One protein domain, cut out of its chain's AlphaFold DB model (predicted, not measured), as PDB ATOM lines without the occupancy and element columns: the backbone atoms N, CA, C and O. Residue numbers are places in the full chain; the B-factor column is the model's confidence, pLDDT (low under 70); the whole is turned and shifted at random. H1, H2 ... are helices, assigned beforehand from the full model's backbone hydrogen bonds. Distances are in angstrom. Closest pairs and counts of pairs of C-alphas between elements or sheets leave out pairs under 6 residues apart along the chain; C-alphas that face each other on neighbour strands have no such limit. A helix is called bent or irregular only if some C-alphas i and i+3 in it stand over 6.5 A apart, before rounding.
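Overview. This is residues 11 to 154 of the 188 residues of an uncharacterized protein of Firmicutes bacterium (UniProt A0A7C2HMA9). H1a, H3 and H4 lie side by side in a loose bundle; bent H2 folds back from H1, and residues 53 to 100 stick out. The printed part, all helix, has 144 residues with four named helices. It is loose, radius of gyration of the C-alphas 19.7 A, spanning 62 by 31 by 29 A.

Along the chain. Find C-alpha 11 at (-37.411, -45.881, 47.991); there H1, residues 11 to 40, begins. H1 and H2, residues 45 to 78, each one helix by hydrogen bonds, are bent: C-alphas 28 and 31 are 7.2 A apart, 61 and 64 6.6 A. Their arms are H1a to 28, H1b from 31, H2a to 61, H2b from 64. H3, residues 84 to 124, runs 55.5 A; H4, residues 128 to 154, ends at (-31.266, -55.925, 33.672).

Arrangement. H1a touches H3, closest C-alphas Leu 24 and Gly 112, 3.8 A. H3 and H4 form a hairpin, closest C-alphas Ala 124 and Gly 130, 4.4 A. O i to N i+4 pairs are within hydrogen-bond range throughout H1a, H1b, H2a and H4, 6 of 11 in H2b, 35 of 37 in H3.

Size, cuts and confidence. The printed part has no cut; 36 residues, among them 73 to 98, have pLDDT under 70.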
ATOM      1  N   GLU A  11     -37.608 -46.120  49.423       73.69
ATOM      2  CA  GLU A  11     -37.411 -45.881  47.991       73.69
ATOM      3  C   GLU A  11     -37.357 -44.385  47.674       73.69
ATOM      4  O   GLU A  11     -36.485 -43.943  46.933       73.69
ATOM      5  N   LEU A  12     -38.225 -43.587  48.299       74.06
ATOM      6  CA  LEU A  12     -38.254 -42.142  48.094       74.06
ATOM      7  C   LEU A  12     -36.995 -41.460  48.640       74.06
ATOM      8  O   LEU A  12     -36.481 -40.550  48.007       74.06
ATOM      9  N   TRP A  13     -36.443 -41.953  49.751       77.06
ATOM     10  CA  TRP A  13     -35.141 -41.506  50.259       77.06
ATOM     11  C   TRP A  13     -33.976 -41.822  49.312       77.06
ATOM     12  O   TRP A  13     -33.064 -41.012  49.189       77.06
ATOM     13  N   LEU A  14     -34.005 -42.967  48.624       77.12
ATOM     14  CA  LEU A  14     -32.985 -43.308  47.624       77.12
ATOM     15  C   LEU A  14     -33.065 -42.381  46.407       77.12
ATOM     16  O   LEU A  14     -32.038 -41.911  45.925       77.12
ATOM     17  N   VAL A  15     -34.280 -42.077  45.949       77.38
ATOM     18  CA  VAL A  15     -34.500 -41.100  44.872       77.38
ATOM     19  C   VAL A  15     -34.026 -39.712  45.303       77.38
ATOM     20  O   VAL A  15     -33.319 -39.048  44.553       77.38
ATOM     21  N   GLN A  16     -34.363 -39.298  46.523       81.69
ATOM     22  CA  GLN A  16     -34.015 -37.992  47.074       81.69
ATOM     23  C   GLN A  16     -32.493 -37.815  47.217       81.69
ATOM     24  O   GLN A  16     -31.937 -36.808  46.789       81.69
ATOM     25  N   PHE A  17     -31.796 -38.859  47.670       81.44
ATOM     26  CA  PHE A  17     -30.335 -38.897  47.685       81.44
ATOM     27  C   PHE A  17     -29.722 -38.824  46.277       81.44
ATOM     28  O   PHE A  17     -28.731 -38.130  46.069       81.44
ATOM     29  N   GLY A  18     -30.327 -39.492  45.289       80.00
ATOM     30  CA  GLY A  18     -29.911 -39.376  43.889       80.00
ATOM     31  C   GLY A  18     -30.069 -37.955  43.339       80.00
ATOM     32  O   GLY A  18     -29.169 -37.453  42.670       80.00
ATOM     33  N   ILE A  19     -31.179 -37.285  43.670       82.12
ATOM     34  CA  ILE A  19     -31.417 -35.875  43.327       82.12
ATOM     35  C   ILE A  19     -30.334 -34.995  43.960       82.12
ATOM     36  O   ILE A  19     -29.699 -34.214  43.252       82.12
ATOM     37  N   PHE A  20     -30.074 -35.160  45.258       83.00
ATOM     38  CA  PHE A  20     -29.020 -34.434  45.963       83.00
ATOM     39  C   PHE A  20     -27.651 -34.605  45.290       83.00
ATOM     40  O   PHE A  20     -27.001 -33.612  44.974       83.00
ATOM     41  N   LEU A  21     -27.225 -35.844  45.015       80.56
ATOM     42  CA  LEU A  21     -25.933 -36.124  44.379       80.56
ATOM     43  C   LEU A  21     -25.815 -35.508  42.980       80.56
ATOM     44  O   LEU A  21     -24.759 -34.984  42.629       80.56
ATOM     45  N   ASN A  22     -26.893 -35.534  42.196       82.56
ATOM     46  CA  ASN A  22     -26.923 -34.896  40.883       82.56
ATOM     47  C   ASN A  22     -26.690 -33.378  40.989       82.56
ATOM     48  O   ASN A  22     -25.861 -32.820  40.272       82.56
ATOM     49  N   TYR A  23     -27.375 -32.711  41.923       82.69
ATOM     50  CA  TYR A  23     -27.207 -31.272  42.136       82.69
ATOM     51  C   TYR A  23     -25.879 -30.904  42.809       82.69
ATOM     52  O   TYR A  23     -25.359 -29.816  42.564       82.69
ATOM     53  N   LEU A  24     -25.300 -31.817  43.594       81.81
ATOM     54  CA  LEU A  24     -23.955 -31.688  44.149       81.81
ATOM     55  C   LEU A  24     -22.897 -31.608  43.042       81.81
ATOM     56  O   LEU A  24     -22.095 -30.677  43.027       81.81
ATOM     57  N   GLY A  25     -22.929 -32.536  42.081       79.81
ATOM     58  CA  GLY A  25     -22.039 -32.500  40.916       79.81
ATOM     59  C   GLY A  25     -22.274 -31.263  40.048       79.81
ATOM     60  O   GLY A  25     -21.331 -30.569  39.680       79.81
ATOM     61  N   TYR A  26     -23.541 -30.922  39.803       82.88
ATOM     62  CA  TYR A  26     -23.919 -29.734  39.033       82.88
ATOM     63  C   TYR A  26     -23.351 -28.434  39.630       82.88
ATOM     64  O   TYR A  26     -22.751 -27.631  38.913       82.88
ATOM     65  N   GLY A  27     -23.477 -28.246  40.949       81.38
ATOM     66  CA  GLY A  27     -22.913 -27.090  41.653       81.38
ATOM     67  C   GLY A  27     -21.385 -27.056  41.658       81.38
ATOM     68  O   GLY A  27     -20.800 -25.978  41.604       81.38
ATOM     69  N   ALA A  28     -20.739 -28.225  41.684       81.69
ATOM     70  CA  ALA A  28     -19.283 -28.344  41.681       81.69
ATOM     71  C   ALA A  28     -18.636 -28.077  40.317       81.69
ATOM     72  O   ALA A  28     -17.431 -27.874  40.264       81.69
ATOM     73  N   VAL A  29     -19.396 -28.092  39.220       82.31
ATOM     74  CA  VAL A  29     -18.835 -27.985  37.864       82.31
ATOM     75  C   VAL A  29     -19.080 -26.620  37.243       82.31
ATOM     76  O   VAL A  29     -18.134 -25.992  36.775       82.31
ATOM     77  N   LEU A  30     -20.321 -26.129  37.264       80.94
ATOM     78  CA  LEU A  30     -20.708 -24.943  36.495       80.94
ATOM     79  C   LEU A  30     -19.862 -23.680  36.726       80.94
ATOM     80  O   LEU A  30     -19.429 -23.078  35.742       80.94
ATOM     81  N   PRO A  31     -19.605 -23.234  37.973       73.94
ATOM     82  CA  PRO A  31     -18.811 -22.023  38.176       73.94
ATOM     83  C   PRO A  31     -17.354 -22.207  37.721       73.94
ATOM     84  O   PRO A  31     -16.731 -21.261  37.245       73.94
ATOM     85  N   PHE A  32     -16.820 -23.427  37.808       80.50
ATOM     86  CA  PHE A  32     -15.427 -23.736  37.477       80.50
ATOM     87  C   PHE A  32     -15.210 -24.013  35.998       80.50
ATOM     88  O   PHE A  32     -14.113 -23.789  35.502       80.50
ATOM     89  N   GLU A  33     -16.244 -24.417  35.268       81.56
ATOM     90  CA  GLU A  33     -16.210 -24.503  33.811       81.56
ATOM     91  C   GLU A  33     -15.963 -23.125  33.181       81.56
ATOM     92  O   GLU A  33     -15.105 -22.989  32.310       81.56
ATOM     93  N   VAL A  34     -16.636 -22.084  33.687       81.12
ATOM     94  CA  VAL A  34     -16.426 -20.689  33.257       81.12
ATOM     95  C   VAL A  34     -15.004 -20.232  33.554       81.12
ATOM     96  O   VAL A  34     -14.344 -19.665  32.682       81.12
ATOM     97  N   ILE A  35     -14.524 -20.499  34.771       82.38
ATOM     98  CA  ILE A  35     -13.169 -20.126  35.189       82.38
ATOM     99  C   ILE A  35     -12.136 -20.868  34.337       82.38
ATOM    100  O   ILE A  35     -11.209 -20.247  33.837       82.38
ATOM    101  N   TYR A  36     -12.324 -22.163  34.085       82.25
ATOM    102  CA  TYR A  36     -11.425 -22.966  33.259       82.25
ATOM    103  C   TYR A  36     -11.398 -22.510  31.794       82.25
ATOM    104  O   TYR A  36     -10.328 -22.430  31.191       82.25
ATOM    105  N   LEU A  37     -12.552 -22.185  31.207       83.06
ATOM    106  CA  LEU A  37     -12.624 -21.642  29.846       83.06
ATOM    107  C   LEU A  37     -11.870 -20.313  29.735       83.06
ATOM    108  O   LEU A  37     -11.188 -20.080  28.736       83.06
ATOM    109  N   HIS A  38     -11.966 -19.460  30.755       82.50
ATOM    110  CA  HIS A  38     -11.281 -18.175  30.756       82.50
ATOM    111  C   HIS A  38      -9.783 -18.295  31.038       82.50
ATOM    112  O   HIS A  38      -8.971 -17.883  30.214       82.50
ATOM    113  N   ASP A  39      -9.425 -18.900  32.165       81.75
ATOM    114  CA  ASP A  39      -8.059 -18.967  32.684       81.75
ATOM    115  C   ASP A  39      -7.228 -20.055  31.983       81.75
ATOM    116  O   ASP A  39      -6.104 -19.823  31.549       81.75
ATOM    117  N   GLY A  40      -7.812 -21.238  31.772       76.94
ATOM    118  CA  GLY A  40      -7.132 -22.380  31.153       76.94
ATOM    119  C   GLY A  40      -7.199 -22.423  29.622       76.94
ATOM    120  O   GLY A  40      -6.361 -23.067  28.988       76.94
ATOM    121  N   ARG A  41      -8.197 -21.780  28.997       79.94
ATOM    122  CA  ARG A  41      -8.392 -21.799  27.529       79.94
ATOM    123  C   ARG A  41      -8.351 -20.413  26.880       79.94
ATOM    124  O   ARG A  41      -8.433 -20.337  25.655       79.94
ATOM    125  N   GLY A  42      -8.192 -19.342  27.661       83.19
ATOM    126  CA  GLY A  42      -8.046 -17.969  27.163       83.19
ATOM    127  C   GLY A  42      -9.318 -17.368  26.557       83.19
ATOM    128  O   GLY A  42      -9.252 -16.344  25.877       83.19
ATOM    129  N   VAL A  43     -10.485 -17.990  26.753       85.94
ATOM    130  CA  VAL A  43     -11.768 -17.475  26.248       85.94
ATOM    131  C   VAL A  43     -12.144 -16.234  27.046       85.94
ATOM    132  O   VAL A  43     -12.061 -16.254  28.261       85.94
ATOM    133  N   SER A  44     -12.591 -15.142  26.425       86.62
ATOM    134  CA  SER A  44     -12.980 -13.952  27.206       86.62
ATOM    135  C   SER A  44     -14.084 -14.265  28.235       86.62
ATOM    136  O   SER A  44     -15.015 -15.020  27.945       86.62
ATOM    137  N   LEU A  45     -14.011 -13.641  29.418       81.69
ATOM    138  CA  LEU A  45     -14.993 -13.830  30.495       81.69
ATOM    139  C   LEU A  45     -16.424 -13.519  30.020       81.69
ATOM    140  O   LEU A  45     -17.373 -14.199  30.403       81.69
ATOM    141  N   GLY A  46     -16.563 -12.533  29.124       75.69
ATOM    142  CA  GLY A  46     -17.832 -12.180  28.492       75.69
ATOM    143  C   GLY A  46     -18.423 -13.324  27.667       75.69
ATOM    144  O   GLY A  46     -19.594 -13.638  27.833       75.69
ATOM    145  N   VAL A  47     -17.620 -13.995  26.832       77.19
ATOM    146  CA  VAL A  47     -18.076 -15.149  26.032       77.19
ATOM    147  C   VAL A  47     -18.411 -16.342  26.926       77.19
ATOM    148  O   VAL A  47     -19.453 -16.963  26.731       77.19
ATOM    149  N   ALA A  48     -17.586 -16.637  27.934       77.88
ATOM    150  CA  ALA A  48     -17.854 -17.725  28.874       77.88
ATOM    151  C   ALA A  48     -19.160 -17.489  29.665       77.88
ATOM    152  O   ALA A  48     -19.994 -18.388  29.782       77.88
ATOM    153  N   GLY A  49     -19.390 -16.253  30.122       77.31
ATOM    154  CA  GLY A  49     -20.645 -15.845  30.753       77.31
ATOM    155  C   GLY A  49     -21.850 -15.920  29.809       77.31
ATOM    156  O   GLY A  49     -22.926 -16.337  30.229       77.31
ATOM    157  N   LEU A  50     -21.676 -15.585  28.525       81.69
ATOM    158  CA  LEU A  50     -22.730 -15.674  27.507       81.69
ATOM    159  C   LEU A  50     -23.122 -17.134  27.234       81.69
ATOM    160  O   LEU A  50     -24.308 -17.444  27.167       81.69
ATOM    161  N   VAL A  51     -22.147 -18.047  27.152       78.75
ATOM    162  CA  VAL A  51     -22.391 -19.493  26.996       78.75
ATOM    163  C   VAL A  51     -23.215 -20.034  28.164       78.75
ATOM    164  O   VAL A  51     -24.263 -20.640  27.944       78.75
ATOM    165  N   VAL A  52     -22.808 -19.757  29.406       79.06
ATOM    166  CA  VAL A  52     -23.562 -20.199  30.592       79.06
ATOM    167  C   VAL A  52     -24.930 -19.528  30.681       79.06
ATOM    168  O   VAL A  52     -25.926 -20.185  31.004       79.06
ATOM    169  N   GLY A  53     -25.010 -18.240  30.345       77.56
ATOM    170  CA  GLY A  53     -26.264 -17.497  30.275       77.56
ATOM    171  C   GLY A  53     -27.246 -18.104  29.274       77.56
ATOM    172  O   GLY A  53     -28.417 -18.270  29.601       77.56
ATOM    173  N   LEU A  54     -26.777 -18.515  28.091       82.12
ATOM    174  CA  LEU A  54     -27.601 -19.185  27.083       82.12
ATOM    175  C   LEU A  54     -28.067 -20.564  27.545       82.12
ATOM    176  O   LEU A  54     -29.246 -20.873  27.400       82.12
ATOM    177  N   ILE A  55     -27.186 -21.371  28.138       77.44
ATOM    178  CA  ILE A  55     -27.551 -22.694  28.673       77.44
ATOM    179  C   ILE A  55     -28.652 -22.549  29.732       77.44
ATOM    180  O   ILE A  55     -29.683 -23.223  29.666       77.44
ATOM    181  N   THR A  56     -28.471 -21.620  30.673       75.38
ATOM    182  CA  THR A  56     -29.431 -21.378  31.757       75.38
ATOM    183  C   THR A  56     -30.729 -20.767  31.226       75.38
ATOM    184  O   THR A  56     -31.815 -21.193  31.608       75.38
ATOM    185  N   GLY A  57     -30.638 -19.809  30.302       74.88
ATOM    186  CA  GLY A  57     -31.792 -19.171  29.670       74.88
ATOM    187  C   GLY A  57     -32.647 -20.164  28.884       74.88
ATOM    188  O   GLY A  57     -33.867 -20.189  29.041       74.88
ATOM    189  N   VAL A  58     -32.018 -21.049  28.106       82.38
ATOM    190  CA  VAL A  58     -32.706 -22.145  27.412       82.38
ATOM    191  C   VAL A  58     -33.371 -23.086  28.418       82.38
ATOM    192  O   VAL A  58     -34.539 -23.427  28.237       82.38
ATOM    193  N   ALA A  59     -32.691 -23.459  29.506       74.06
ATOM    194  CA  ALA A  59     -33.280 -24.302  30.549       74.06
ATOM    195  C   ALA A  59     -34.518 -23.657  31.204       74.06
ATOM    196  O   ALA A  59     -35.523 -24.338  31.403       74.06
ATOM    197  N   VAL A  60     -34.487 -22.344  31.470       81.06
ATOM    198  CA  VAL A  60     -35.633 -21.579  32.003       81.06
ATOM    199  C   VAL A  60     -36.823 -21.600  31.041       81.06
ATOM    200  O   VAL A  60     -37.961 -21.728  31.485       81.06
ATOM    201  N   VAL A  61     -36.581 -21.516  29.730       82.38
ATOM    202  CA  VAL A  61     -37.643 -21.570  28.708       82.38
ATOM    203  C   VAL A  61     -38.179 -22.993  28.515       82.38
ATOM    204  O   VAL A  61     -39.374 -23.177  28.288       82.38
ATOM    205  N   ILE A  62     -37.320 -24.011  28.612       77.31
ATOM    206  CA  ILE A  62     -37.698 -25.416  28.412       77.31
ATOM    207  C   ILE A  62     -38.447 -25.983  29.621       77.31
ATOM    208  O   ILE A  62     -39.371 -26.772  29.421       77.31
ATOM    209  N   ALA A  63     -38.096 -25.601  30.854       74.62
ATOM    210  CA  ALA A  63     -38.671 -26.191  32.067       74.62
ATOM    211  C   ALA A  63     -40.222 -26.175  32.098       74.62
ATOM    212  O   ALA A  63     -40.807 -27.238  32.308       74.62
ATOM    213  N   PRO A  64     -40.918 -25.066  31.768       77.12
ATOM    214  CA  PRO A  64     -42.382 -25.039  31.699       77.12
ATOM    215  C   PRO A  64     -42.987 -25.929  30.603       77.12
ATOM    216  O   PRO A  64     -44.164 -26.273  30.669       77.12
ATOM    217  N   VAL A  65     -42.213 -26.270  29.567       78.62
ATOM    218  CA  VAL A  65     -42.661 -27.078  28.420       78.62
ATOM    219  C   VAL A  65     -42.391 -28.563  28.650       78.62
ATOM    220  O   VAL A  65     -43.199 -29.401  28.244       78.62
ATOM    221  N   ALA A  66     -41.282 -28.895  29.313       68.94
ATOM    222  CA  ALA A  66     -40.867 -30.262  29.596       68.94
ATOM    223  C   ALA A  66     -41.884 -31.002  30.477       68.94
ATOM    224  O   ALA A  66     -42.248 -32.135  30.155       68.94
ATOM    225  N   ASP A  67     -42.401 -30.341  31.516       68.94
ATOM    226  CA  ASP A  67     -43.359 -30.930  32.459       68.94
ATOM    227  C   ASP A  67     -44.653 -31.411  31.754       68.94
ATOM    228  O   ASP A  67     -44.952 -32.612  31.791       68.94
ATOM    229  N   PRO A  68     -45.374 -30.567  30.978       74.44
ATOM    230  CA  PRO A  68     -46.519 -31.013  30.183       74.44
ATOM    231  C   PRO A  68     -46.184 -32.079  29.134       74.44
ATOM    232  O   PRO A  68     -47.022 -32.928  28.812       74.44
ATOM    233  N   LEU A  69     -44.986 -32.028  28.541       68.75
ATOM    234  CA  LEU A  69     -44.570 -32.981  27.511       68.75
ATOM    235  C   LEU A  69     -44.377 -34.386  28.101       68.75
ATOM    236  O   LEU A  69     -44.851 -35.373  27.530       68.75
ATOM    237  N   ILE A  70     -43.744 -34.473  29.273       66.19
ATOM    238  CA  ILE A  70     -43.536 -35.720  30.015       66.19
ATOM    239  C   ILE A  70     -44.883 -36.286  30.476       66.19
ATOM    240  O   ILE A  70     -45.144 -37.483  30.302       66.19
ATOM    241  N   ASP A  71     -45.797 -35.444  30.953       68.56
ATOM    242  CA  ASP A  71     -47.121 -35.887  31.397       68.56
ATOM    243  C   ASP A  71     -47.974 -36.476  30.269       68.56
ATOM    244  O   ASP A  71     -48.678 -37.479  30.462       68.56
ATOM    245  N   ARG A  72     -47.853 -35.945  29.047       72.00
ATOM    246  CA  ARG A  72     -48.534 -36.502  27.863       72.00
ATOM    247  C   ARG A  72     -48.089 -37.929  27.545       72.00
ATOM    248  O   ARG A  72     -48.903 -38.730  27.078       72.00
ATOM    249  N   THR A  73     -46.837 -38.283  27.841       62.78
ATOM    250  CA  THR A  73     -46.330 -39.652  27.640       62.78
ATOM    251  C   THR A  73     -46.774 -40.620  28.742       62.78
ATOM    252  O   THR A  73     -47.050 -41.789  28.462       62.78
ATOM    253  N   ARG A  74     -46.942 -40.142  29.985       51.12
ATOM    254  CA  ARG A  74     -47.344 -40.966  31.143       51.12
ATOM    255  C   ARG A  74     -48.860 -41.153  31.267       51.12
ATOM    256  O   ARG A  74     -49.319 -42.232  31.654       51.12
ATOM    257  N   GLY A  75     -49.656 -40.163  30.857       52.06
ATOM    258  CA  GLY A  75     -51.123 -40.207  30.898       52.06
ATOM    259  C   GLY A  75     -51.755 -41.305  30.032       52.06
ATOM    260  O   GLY A  75     -52.860 -41.760  30.327       52.06
ATOM    261  N   ARG A  76     -51.057 -41.808  29.005       52.25
ATOM    262  CA  ARG A  76     -51.548 -42.923  28.172       52.25
ATOM    263  C   ARG A  76     -51.541 -44.280  28.894       52.25
ATOM    264  O   ARG A  76     -52.313 -45.152  28.511       52.25
ATOM    265  N   ARG A  77     -50.735 -44.463  29.953       46.97
ATOM    266  CA  ARG A  77     -50.663 -45.729  30.718       46.97
ATOM    267  C   ARG A  77     -51.631 -45.810  31.905       46.97
ATOM    268  O   ARG A  77     -52.005 -46.916  32.275       46.97
ATOM    269  N   LYS A  78     -52.059 -44.679  32.486       48.09
ATOM    270  CA  LYS A  78     -52.940 -44.650  33.677       48.09
ATOM    271  C   LYS A  78     -54.445 -44.485  33.389       48.09
ATOM    272  O   LYS A  78     -55.246 -44.653  34.296       48.09
ATOM    273  N   ARG A  79     -54.874 -44.226  32.147       46.91
ATOM    274  CA  ARG A  79     -56.300 -44.017  31.784       46.91
ATOM    275  C   ARG A  79     -57.144 -45.300  31.621       46.91
ATOM    276  O   ARG A  79     -58.038 -45.332  30.783       46.91
ATOM    277  N   ARG A  80     -56.880 -46.372  32.373       47.56
ATOM    278  CA  ARG A  80     -57.745 -47.578  32.351       47.56
ATOM    279  C   ARG A  80     -58.303 -48.006  33.705       47.56
ATOM    280  O   ARG A  80     -59.116 -48.918  33.737       47.56
ATOM    281  N   ALA A  81     -57.947 -47.337  34.794       51.12
ATOM    282  CA  ALA A  81     -58.525 -47.620  36.098       51.12
ATOM    283  C   ALA A  81     -58.542 -46.332  36.919       51.12
ATOM    284  O   ALA A  81     -57.482 -45.851  37.298       51.12
ATOM    285  N   GLU A  82     -59.719 -45.736  37.115       48.69
ATOM    286  CA  GLU A  82     -60.277 -45.464  38.450       48.69
ATOM    287  C   GLU A  82     -61.361 -44.375  38.461       48.69
ATOM    288  O   GLU A  82     -61.403 -43.457  37.643       48.69
ATOM    289  N   SER A  83     -62.275 -44.565  39.415       49.25
ATOM    290  CA  SER A  83     -63.504 -43.820  39.656       49.25
ATOM    291  C   SER A  83     -63.230 -42.439  40.264       49.25
ATOM    292  O   SER A  83     -62.309 -42.247  41.057       49.25
ATOM    293  N   ARG A  84     -64.071 -41.454  39.932       45.91
ATOM    294  CA  ARG A  84     -63.909 -40.033  40.297       45.91
ATOM    295  C   ARG A  84     -63.833 -39.765  41.814       45.91
ATOM    296  O   ARG A  84     -63.275 -38.749  42.217       45.91
ATOM    297  N   GLN A  85     -64.316 -40.688  42.648       44.72
ATOM    298  CA  GLN A  85     -64.266 -40.587  44.113       44.72
ATOM    299  C   GLN A  85     -62.882 -40.931  44.698       44.72
ATOM    300  O   GLN A  85     -62.415 -40.243  45.607       44.72
ATOM    301  N   SER A  86     -62.189 -41.949  44.158       49.84
ATOM    302  CA  SER A  86     -60.825 -42.286  44.600       49.84
ATOM    303  C   SER A  86     -59.834 -41.225  44.149       49.84
ATOM    304  O   SER A  86     -58.847 -41.002  44.833       49.84
ATOM    305  N   THR A  87     -60.131 -40.496  43.067       56.50
ATOM    306  CA  THR A  87     -59.285 -39.391  42.609       56.50
ATOM    307  C   THR A  87     -59.277 -38.242  43.608       56.50
ATOM    308  O   THR A  87     -58.203 -37.747  43.882       56.50
ATOM    309  N   LEU A  88     -60.404 -37.859  44.219       52.03
ATOM    310  CA  LEU A  88     -60.451 -36.756  45.193       52.03
ATOM    311  C   LEU A  88     -59.690 -37.084  46.489       52.03
ATOM    312  O   LEU A  88     -58.841 -36.303  46.921       52.03
ATOM    313  N   LEU A  89     -59.917 -38.273  47.056       47.34
ATOM    314  CA  LEU A  89     -59.208 -38.733  48.258       47.34
ATOM    315  C   LEU A  89     -57.734 -39.052  47.981       47.34
ATOM    316  O   LEU A  89     -56.874 -38.676  48.774       47.34
ATOM    317  N   ALA A  90     -57.422 -39.673  46.838       54.00
ATOM    318  CA  ALA A  90     -56.044 -39.886  46.420       54.00
ATOM    319  C   ALA A  90     -55.364 -38.563  46.095       54.00
ATOM    320  O   ALA A  90     -54.207 -38.428  46.437       54.00
ATOM    321  N   THR A  91     -56.038 -37.571  45.505       59.50
ATOM    322  CA  THR A  91     -55.430 -36.257  45.272       59.50
ATOM    323  C   THR A  91     -55.157 -35.554  46.583       59.50
ATOM    324  O   THR A  91     -54.039 -35.103  46.745       59.50
ATOM    325  N   LEU A  92     -56.077 -35.509  47.550       55.88
ATOM    326  CA  LEU A  92     -55.822 -34.843  48.834       55.88
ATOM    327  C   LEU A  92     -54.711 -35.542  49.636       55.88
ATOM    328  O   LEU A  92     -53.754 -34.888  50.049       55.88
ATOM    329  N   ALA A  93     -54.766 -36.873  49.767       56.81
ATOM    330  CA  ALA A  93     -53.728 -37.651  50.450       56.81
ATOM    331  C   ALA A  93     -52.388 -37.662  49.688       56.81
ATOM    332  O   ALA A  93     -51.319 -37.673  50.298       56.81
ATOM    333  N   ALA A  94     -52.412 -37.630  48.351       61.59
ATOM    334  CA  ALA A  94     -51.205 -37.509  47.541       61.59
ATOM    335  C   ALA A  94     -50.632 -36.096  47.616       61.59
ATOM    336  O   ALA A  94     -49.418 -35.967  47.697       61.59
ATOM    337  N   THR A  95     -51.454 -35.050  47.616       62.22
ATOM    338  CA  THR A  95     -51.013 -33.646  47.575       62.22
ATOM    339  C   THR A  95     -50.140 -33.325  48.783       62.22
ATOM    340  O   THR A  95     -49.072 -32.738  48.630       62.22
ATOM    341  N   GLU A  96     -50.500 -33.827  49.967       64.38
ATOM    342  CA  GLU A  96     -49.684 -33.663  51.172       64.38
ATOM    343  C   GLU A  96     -48.307 -34.348  51.064       64.38
ATOM    344  O   GLU A  96     -47.283 -33.759  51.415       64.38
ATOM    345  N   VAL A  97     -48.247 -35.568  50.515       63.53
ATOM    346  CA  VAL A  97     -46.976 -36.283  50.299       63.53
ATOM    347  C   VAL A  97     -46.143 -35.633  49.187       63.53
ATOM    348  O   VAL A  97     -44.926 -35.523  49.326       63.53
ATOM    349  N   HIS A  98     -46.776 -35.160  48.109       68.38
ATOM    350  CA  HIS A  98     -46.099 -34.523  46.977       68.38
ATOM    351  C   HIS A  98     -45.511 -33.165  47.361       68.38
ATOM    352  O   HIS A  98     -44.376 -32.887  46.993       68.38
ATOM    353  N   HIS A  99     -46.222 -32.343  48.137       71.12
ATOM    354  CA  HIS A  99     -45.685 -31.063  48.602       71.12
ATOM    355  C   HIS A  99     -44.478 -31.245  49.517       71.12
ATOM    356  O   HIS A  99     -43.485 -30.537  49.359       71.12
ATOM    357  N   ARG A 100     -44.524 -32.225  50.428       69.69
ATOM    358  CA  ARG A 100     -43.385 -32.551  51.295       69.69
ATOM    359  C   ARG A 100     -42.202 -33.073  50.485       69.69
ATOM    360  O   ARG A 100     -41.098 -32.570  50.650       69.69
ATOM    361  N   ALA A 101     -42.424 -34.027  49.582       70.94
ATOM    362  CA  ALA A 101     -41.367 -34.555  48.722       70.94
ATOM    363  C   ALA A 101     -40.758 -33.461  47.829       70.94
ATOM    364  O   ALA A 101     -39.542 -33.353  47.743       70.94
ATOM    365  N   ALA A 102     -41.583 -32.592  47.238       75.50
ATOM    366  CA  ALA A 102     -41.117 -31.472  46.424       75.50
ATOM    367  C   ALA A 102     -40.321 -30.447  47.244       75.50
ATOM    368  O   ALA A 102     -39.302 -29.942  46.774       75.50
ATOM    369  N   ALA A 103     -40.754 -30.149  48.471       73.25
ATOM    370  CA  ALA A 103     -40.017 -29.268  49.371       73.25
ATOM    371  C   ALA A 103     -38.643 -29.857  49.723       73.25
ATOM    372  O   ALA A 103     -37.639 -29.160  49.595       73.25
ATOM    373  N   VAL A 104     -38.583 -31.145  50.079       78.94
ATOM    374  CA  VAL A 104     -37.316 -31.845  50.351       78.94
ATOM    375  C   VAL A 104     -36.427 -31.859  49.107       78.94
ATOM    376  O   VAL A 104     -35.248 -31.545  49.205       78.94
ATOM    377  N   SER A 105     -36.988 -32.086  47.917       81.50
ATOM    378  CA  SER A 105     -36.230 -32.022  46.665       81.50
ATOM    379  C   SER A 105     -35.603 -30.656  46.410       81.50
ATOM    380  O   SER A 105     -34.458 -30.597  45.971       81.50
ATOM    381  N   ARG A 106     -36.294 -29.552  46.716       79.69
ATOM    382  CA  ARG A 106     -35.717 -28.203  46.584       79.69
ATOM    383  C   ARG A 106     -34.602 -27.950  47.589       79.69
ATOM    384  O   ARG A 106     -33.589 -27.365  47.219       79.69
ATOM    385  N   VAL A 107     -34.787 -28.386  48.834       82.19
ATOM    386  CA  VAL A 107     -33.754 -28.282  49.874       82.19
ATOM    387  C   VAL A 107     -32.511 -29.051  49.448       82.19
ATOM    388  O   VAL A 107     -31.427 -28.480  49.450       82.19
ATOM    389  N   ASP A 108     -32.672 -30.287  48.988       81.06
ATOM    390  CA  ASP A 108     -31.569 -31.113  48.506       81.06
ATOM    391  C   ASP A 108     -30.890 -30.522  47.272       81.06
ATOM    392  O   ASP A 108     -29.669 -30.558  47.167       81.06
ATOM    393  N   SER A 109     -31.662 -29.934  46.357       81.00
ATOM    394  CA  SER A 109     -31.107 -29.279  45.169       81.00
ATOM    395  C   SER A 109     -30.260 -28.070  45.559       81.00
ATOM    396  O   SER A 109     -29.114 -27.944  45.134       81.00
ATOM    397  N   ASN A 110     -30.791 -27.200  46.419       82.81
ATOM    398  CA  ASN A 110     -30.083 -26.008  46.879       82.81
ATOM    399  C   ASN A 110     -28.854 -26.370  47.721       82.81
ATOM    400  O   ASN A 110     -27.789 -25.779  47.543       82.81
ATOM    401  N   ALA A 111     -28.985 -27.356  48.614       82.12
ATOM    402  CA  ALA A 111     -27.885 -27.856  49.426       82.12
ATOM    403  C   ALA A 111     -26.796 -28.489  48.552       82.12
ATOM    404  O   ALA A 111     -25.622 -28.182  48.737       82.12
ATOM    405  N   GLY A 112     -27.178 -29.313  47.574       80.19
ATOM    406  CA  GLY A 112     -26.263 -29.898  46.601       80.19
ATOM    407  C   GLY A 112     -25.501 -28.817  45.841       80.19
ATOM    408  O   GLY A 112     -24.274 -28.813  45.862       80.19
ATOM    409  N   ILE A 113     -26.200 -27.838  45.262       81.94
ATOM    410  CA  ILE A 113     -25.554 -26.749  44.519       81.94
ATOM    411  C   ILE A 113     -24.570 -25.973  45.409       81.94
ATOM    412  O   ILE A 113     -23.432 -25.739  45.004       81.94
ATOM    413  N   GLY A 114     -24.985 -25.604  46.625       74.12
ATOM    414  CA  GLY A 114     -24.151 -24.834  47.553       74.12
ATOM    415  C   GLY A 114     -22.915 -25.597  48.035       74.12
ATOM    416  O   GLY A 114     -21.799 -25.082  47.954       74.12
ATOM    417  N   ILE A 115     -23.092 -26.837  48.501       81.75
ATOM    418  CA  ILE A 115     -21.990 -27.687  48.983       81.75
ATOM    419  C   ILE A 115     -21.061 -28.052  47.823       81.75
ATOM    420  O   ILE A 115     -19.842 -28.002  47.973       81.75
ATOM    421  N   GLY A 116     -21.626 -28.378  46.661       82.12
ATOM    422  CA  GLY A 116     -20.884 -28.709  45.450       82.12
ATOM    423  C   GLY A 116     -20.007 -27.551  45.001       82.12
ATOM    424  O   GLY A 116     -18.813 -27.741  44.798       82.12
ATOM    425  N   GLY A 117     -20.561 -26.336  44.940       80.12
ATOM    426  CA  GLY A 117     -19.797 -25.133  44.607       80.12
ATOM    427  C   GLY A 117     -18.669 -24.851  45.602       80.12
ATOM    428  O   GLY A 117     -17.556 -24.529  45.189       80.12
ATOM    429  N   ALA A 118     -18.914 -25.034  46.904       80.94
ATOM    430  CA  ALA A 118     -17.895 -24.849  47.937       80.94
ATOM    431  C   ALA A 118     -16.751 -25.875  47.825       80.94
ATOM    432  O   ALA A 118     -15.580 -25.494  47.803       80.94
ATOM    433  N   LEU A 119     -17.077 -27.167  47.706       79.56
ATOM    434  CA  LEU A 119     -16.085 -28.232  47.524       79.56
ATOM    435  C   LEU A 119     -15.335 -28.077  46.198       79.56
ATOM    436  O   LEU A 119     -14.115 -28.226  46.163       79.56
ATOM    437  N   GLY A 120     -16.043 -27.711  45.128       78.44
ATOM    438  CA  GLY A 120     -15.444 -27.406  43.835       78.44
ATOM    439  C   GLY A 120     -14.465 -26.242  43.909       78.44
ATOM    440  O   GLY A 120     -13.394 -26.327  43.325       78.44
ATOM    441  N   GLY A 121     -14.744 -25.214  44.715       77.38
ATOM    442  CA  GLY A 121     -13.827 -24.087  44.920       77.38
ATOM    443  C   GLY A 121     -12.522 -24.494  45.576       77.38
ATOM    444  O   GLY A 121     -11.448 -24.103  45.118       77.38
ATOM    445  N   LEU A 122     -12.609 -25.337  46.604       84.25
ATOM    446  CA  LEU A 122     -11.432 -25.873  47.281       84.25
ATOM    447  C   LEU A 122     -10.590 -26.746  46.340       84.25
ATOM    448  O   LEU A 122      -9.368 -26.647  46.351       84.25
ATOM    449  N   VAL A 123     -11.232 -27.565  45.502       81.56
ATOM    450  CA  VAL A 123     -10.533 -28.447  44.555       81.56
ATOM    451  C   VAL A 123      -9.961 -27.667  43.366       81.56
ATOM    452  O   VAL A 123      -8.820 -27.896  42.976       81.56
ATOM    453  N   ALA A 124     -10.698 -26.709  42.805       80.50
ATOM    454  CA  ALA A 124     -10.229 -25.858  41.711       80.50
ATOM    455  C   ALA A 124      -9.080 -24.927  42.136       80.50
ATOM    456  O   ALA A 124      -8.254 -24.552  41.306       80.50
ATOM    457  N   GLY A 125      -8.972 -24.609  43.432       80.12
ATOM    458  CA  GLY A 125      -7.856 -23.848  44.001       80.12
ATOM    459  C   GLY A 125      -6.476 -24.491  43.796       80.12
ATOM    460  O   GLY A 125      -5.468 -23.794  43.865       80.12
ATOM    461  N   TYR A 126      -6.409 -25.788  43.471       82.00
ATOM    462  CA  TYR A 126      -5.163 -26.479  43.104       82.00
ATOM    463  C   TYR A 126      -4.734 -26.249  41.639       82.00
ATOM    464  O   TYR A 126      -3.852 -26.947  41.132       82.00
ATOM    465  N   GLY A 127      -5.347 -25.292  40.935       80.06
ATOM    466  CA  GLY A 127      -5.019 -24.944  39.553       80.06
ATOM    467  C   GLY A 127      -5.490 -26.000  38.552       80.06
ATOM    468  O   GLY A 127      -6.510 -26.663  38.746       80.06
ATOM    469  N   GLN A 128      -4.743 -26.182  37.459       77.81
ATOM    470  CA  GLN A 128      -5.156 -27.021  36.324       77.81
ATOM    471  C   GLN A 128      -5.461 -28.479  36.706       77.81
ATOM    472  O   GLN A 128      -6.421 -29.063  36.202       77.81
ATOM    473  N   THR A 129      -4.700 -29.055  37.638       82.00
ATOM    474  CA  THR A 129      -4.924 -30.419  38.146       82.00
ATOM    475  C   THR A 129      -6.246 -30.532  38.910       82.00
ATOM    476  O   THR A 129      -6.940 -31.542  38.798       82.00
ATOM    477  N   GLY A 130      -6.626 -29.477  39.637       80.56
ATOM    478  CA  GLY A 130      -7.898 -29.374  40.348       80.56
ATOM    479  C   GLY A 130      -9.102 -29.372  39.408       80.56
ATOM    480  O   GLY A 130     -10.050 -30.131  39.608       80.56
ATOM    481  N   PHE A 131      -9.028 -28.595  38.324       77.19
ATOM    482  CA  PHE A 131     -10.065 -28.589  37.284       77.19
ATOM    483  C   PHE A 131     -10.231 -29.963  36.627       77.19
ATOM    484  O   PHE A 131     -11.351 -30.452  36.492       77.19
ATOM    485  N   VAL A 132      -9.127 -30.631  36.267       82.62
ATOM    486  CA  VAL A 132      -9.184 -31.983  35.684       82.62
ATOM    487  C   VAL A 132      -9.818 -32.978  36.659       82.62
ATOM    488  O   VAL A 132     -10.685 -33.754  36.256       82.62
ATOM    489  N   ALA A 133      -9.443 -32.936  37.941       80.38
ATOM    490  CA  ALA A 133     -10.024 -33.800  38.965       80.38
ATOM    491  C   ALA A 133     -11.538 -33.579  39.119       80.38
ATOM    492  O   ALA A 133     -12.289 -34.552  39.203       80.38
ATOM    493  N   LEU A 134     -11.996 -32.324  39.084       83.50
ATOM    494  CA  LEU A 134     -13.419 -31.977  39.112       83.50
ATOM    495  C   LEU A 134     -14.190 -32.563  37.930       83.50
ATOM    496  O   LEU A 134     -15.231 -33.196  38.120       83.50
ATOM    497  N   PHE A 135     -13.672 -32.397  36.712       81.75
ATOM    498  CA  PHE A 135     -14.332 -32.918  35.516       81.75
ATOM    499  C   PHE A 135     -14.358 -34.451  35.489       81.75
ATOM    500  O   PHE A 135     -15.383 -35.034  35.131       81.75
ATOM    501  N   LEU A 136     -13.278 -35.113  35.917       84.50
ATOM    502  CA  LEU A 136     -13.233 -36.574  36.030       84.50
ATOM    503  C   LEU A 136     -14.195 -37.097  37.099       84.50
ATOM    504  O   LEU A 136     -14.903 -38.073  36.851       84.50
ATOM    505  N   ALA A 137     -14.259 -36.441  38.259       80.69
ATOM    506  CA  ALA A 137     -15.202 -36.799  39.314       80.69
ATOM    507  C   ALA A 137     -16.650 -36.670  38.822       80.69
ATOM    508  O   ALA A 137     -17.439 -37.596  39.002       80.69
ATOM    509  N   ASN A 138     -16.976 -35.581  38.120       81.81
ATOM    510  CA  ASN A 138     -18.300 -35.384  37.536       81.81
ATOM    511  C   ASN A 138     -18.643 -36.449  36.477       81.81
ATOM    512  O   ASN A 138     -19.734 -37.025  36.504       81.81
ATOM    513  N   ALA A 139     -17.705 -36.760  35.576       82.19
ATOM    514  CA  ALA A 139     -17.876 -37.817  34.580       82.19
ATOM    515  C   ALA A 139     -18.102 -39.190  35.238       82.19
ATOM    516  O   ALA A 139     -18.977 -39.946  34.811       82.19
ATOM    517  N   LEU A 140     -17.377 -39.489  36.321       85.00
ATOM    518  CA  LEU A 140     -17.546 -40.720  37.089       85.00
ATOM    519  C   LEU A 140     -18.951 -40.824  37.695       85.00
ATOM    520  O   LEU A 140     -19.561 -41.890  37.620       85.00
ATOM    521  N   THR A 141     -19.506 -39.734  38.233       75.94
ATOM    522  CA  THR A 141     -20.893 -39.721  38.735       75.94
ATOM    523  C   THR A 141     -21.913 -40.077  37.653       75.94
ATOM    524  O   THR A 141     -22.829 -40.855  37.922       75.94
ATOM    525  N   TYR A 142     -21.737 -39.587  36.421       78.00
ATOM    526  CA  TYR A 142     -22.603 -39.960  35.297       78.00
ATOM    527  C   TYR A 142     -22.461 -41.438  34.914       78.00
ATOM    528  O   TYR A 142     -23.467 -42.104  34.670       78.00
ATOM    529  N   LEU A 143     -21.240 -41.979  34.910       83.69
ATOM    530  CA  LEU A 143     -21.007 -43.402  34.636       83.69
ATOM    531  C   LEU A 143     -21.637 -44.301  35.704       83.69
ATOM    532  O   LEU A 143     -22.283 -45.291  35.367       83.69
ATOM    533  N   ILE A 144     -21.502 -43.936  36.982       81.06
ATOM    534  CA  ILE A 144     -22.150 -44.647  38.091       81.06
ATOM    535  C   ILE A 144     -23.671 -44.607  37.923       81.06
ATOM    536  O   ILE A 144     -24.327 -45.632  38.095       81.06
ATOM    537  N   TYR A 145     -24.240 -43.457  37.554       69.88
ATOM    538  CA  TYR A 145     -25.676 -43.329  37.320       69.88
ATOM    539  C   TYR A 145     -26.168 -44.250  36.195       69.88
ATOM    540  O   TYR A 145     -27.128 -44.996  36.396       69.88
ATOM    541  N   VAL A 146     -25.495 -44.245  35.038       79.19
ATOM    542  CA  VAL A 146     -25.823 -45.130  33.906       79.19
ATOM    543  C   VAL A 146     -25.710 -46.596  34.318       79.19
ATOM    544  O   VAL A 146     -26.632 -47.369  34.074       79.19
ATOM    545  N   LEU A 147     -24.640 -46.963  35.026       81.69
ATOM    546  CA  LEU A 147     -24.436 -48.325  35.511       81.69
ATOM    547  C   LEU A 147     -25.559 -48.767  36.455       81.69
ATOM    548  O   LEU A 147     -26.113 -49.848  36.284       81.69
ATOM    549  N   VAL A 148     -25.924 -47.941  37.437       76.50
ATOM    550  CA  VAL A 148     -27.030 -48.243  38.358       76.50
ATOM    551  C   VAL A 148     -28.341 -48.402  37.590       76.50
ATOM    552  O   VAL A 148     -29.094 -49.341  37.846       76.50
ATOM    553  N   PHE A 149     -28.605 -47.519  36.627       73.81
ATOM    554  CA  PHE A 149     -29.809 -47.583  35.809       73.81
ATOM    555  C   PHE A 149     -29.872 -48.866  34.968       73.81
ATOM    556  O   PHE A 149     -30.906 -49.540  34.951       73.81
ATOM    557  N   ASP A 150     -28.768 -49.248  34.326       74.69
ATOM    558  CA  ASP A 150     -28.678 -50.470  33.526       74.69
ATOM    559  C   ASP A 150     -28.763 -51.737  34.382       74.69
ATOM    560  O   ASP A 150     -29.462 -52.680  34.009       74.69
ATOM    561  N   LEU A 151     -28.144 -51.749  35.569       76.62
ATOM    562  CA  LEU A 151     -28.261 -52.850  36.530       76.62
ATOM    563  C   LEU A 151     -29.707 -53.032  37.011       76.62
ATOM    564  O   LEU A 151     -30.193 -54.162  37.097       76.62
ATOM    565  N   CYS A 152     -30.427 -51.936  37.271       69.06
ATOM    566  CA  CYS A 152     -31.854 -51.998  37.582       69.06
ATOM    567  C   CYS A 152     -32.680 -52.515  36.391       69.06
ATOM    568  O   CYS A 152     -33.548 -53.366  36.577       69.06
ATOM    569  N   ARG A 153     -32.387 -52.069  35.161       65.75
ATOM    570  CA  ARG A 153     -33.062 -52.542  33.938       65.75
ATOM    571  C   ARG A 153     -32.829 -54.025  33.657       65.75
ATOM    572  O   ARG A 153     -33.754 -54.705  33.223       65.75
ATOM    573  N   ALA A 154     -31.616 -54.523  33.886       62.88
ATOM    574  CA  ALA A 154     -31.266 -55.925  33.672       62.88
ATOM    575  C   ALA A 154     -32.021 -56.861  34.635       62.88
ATOM    576  O   ALA A 154     -32.414 -57.967  34.251       62.88
TER     577      ALA A 154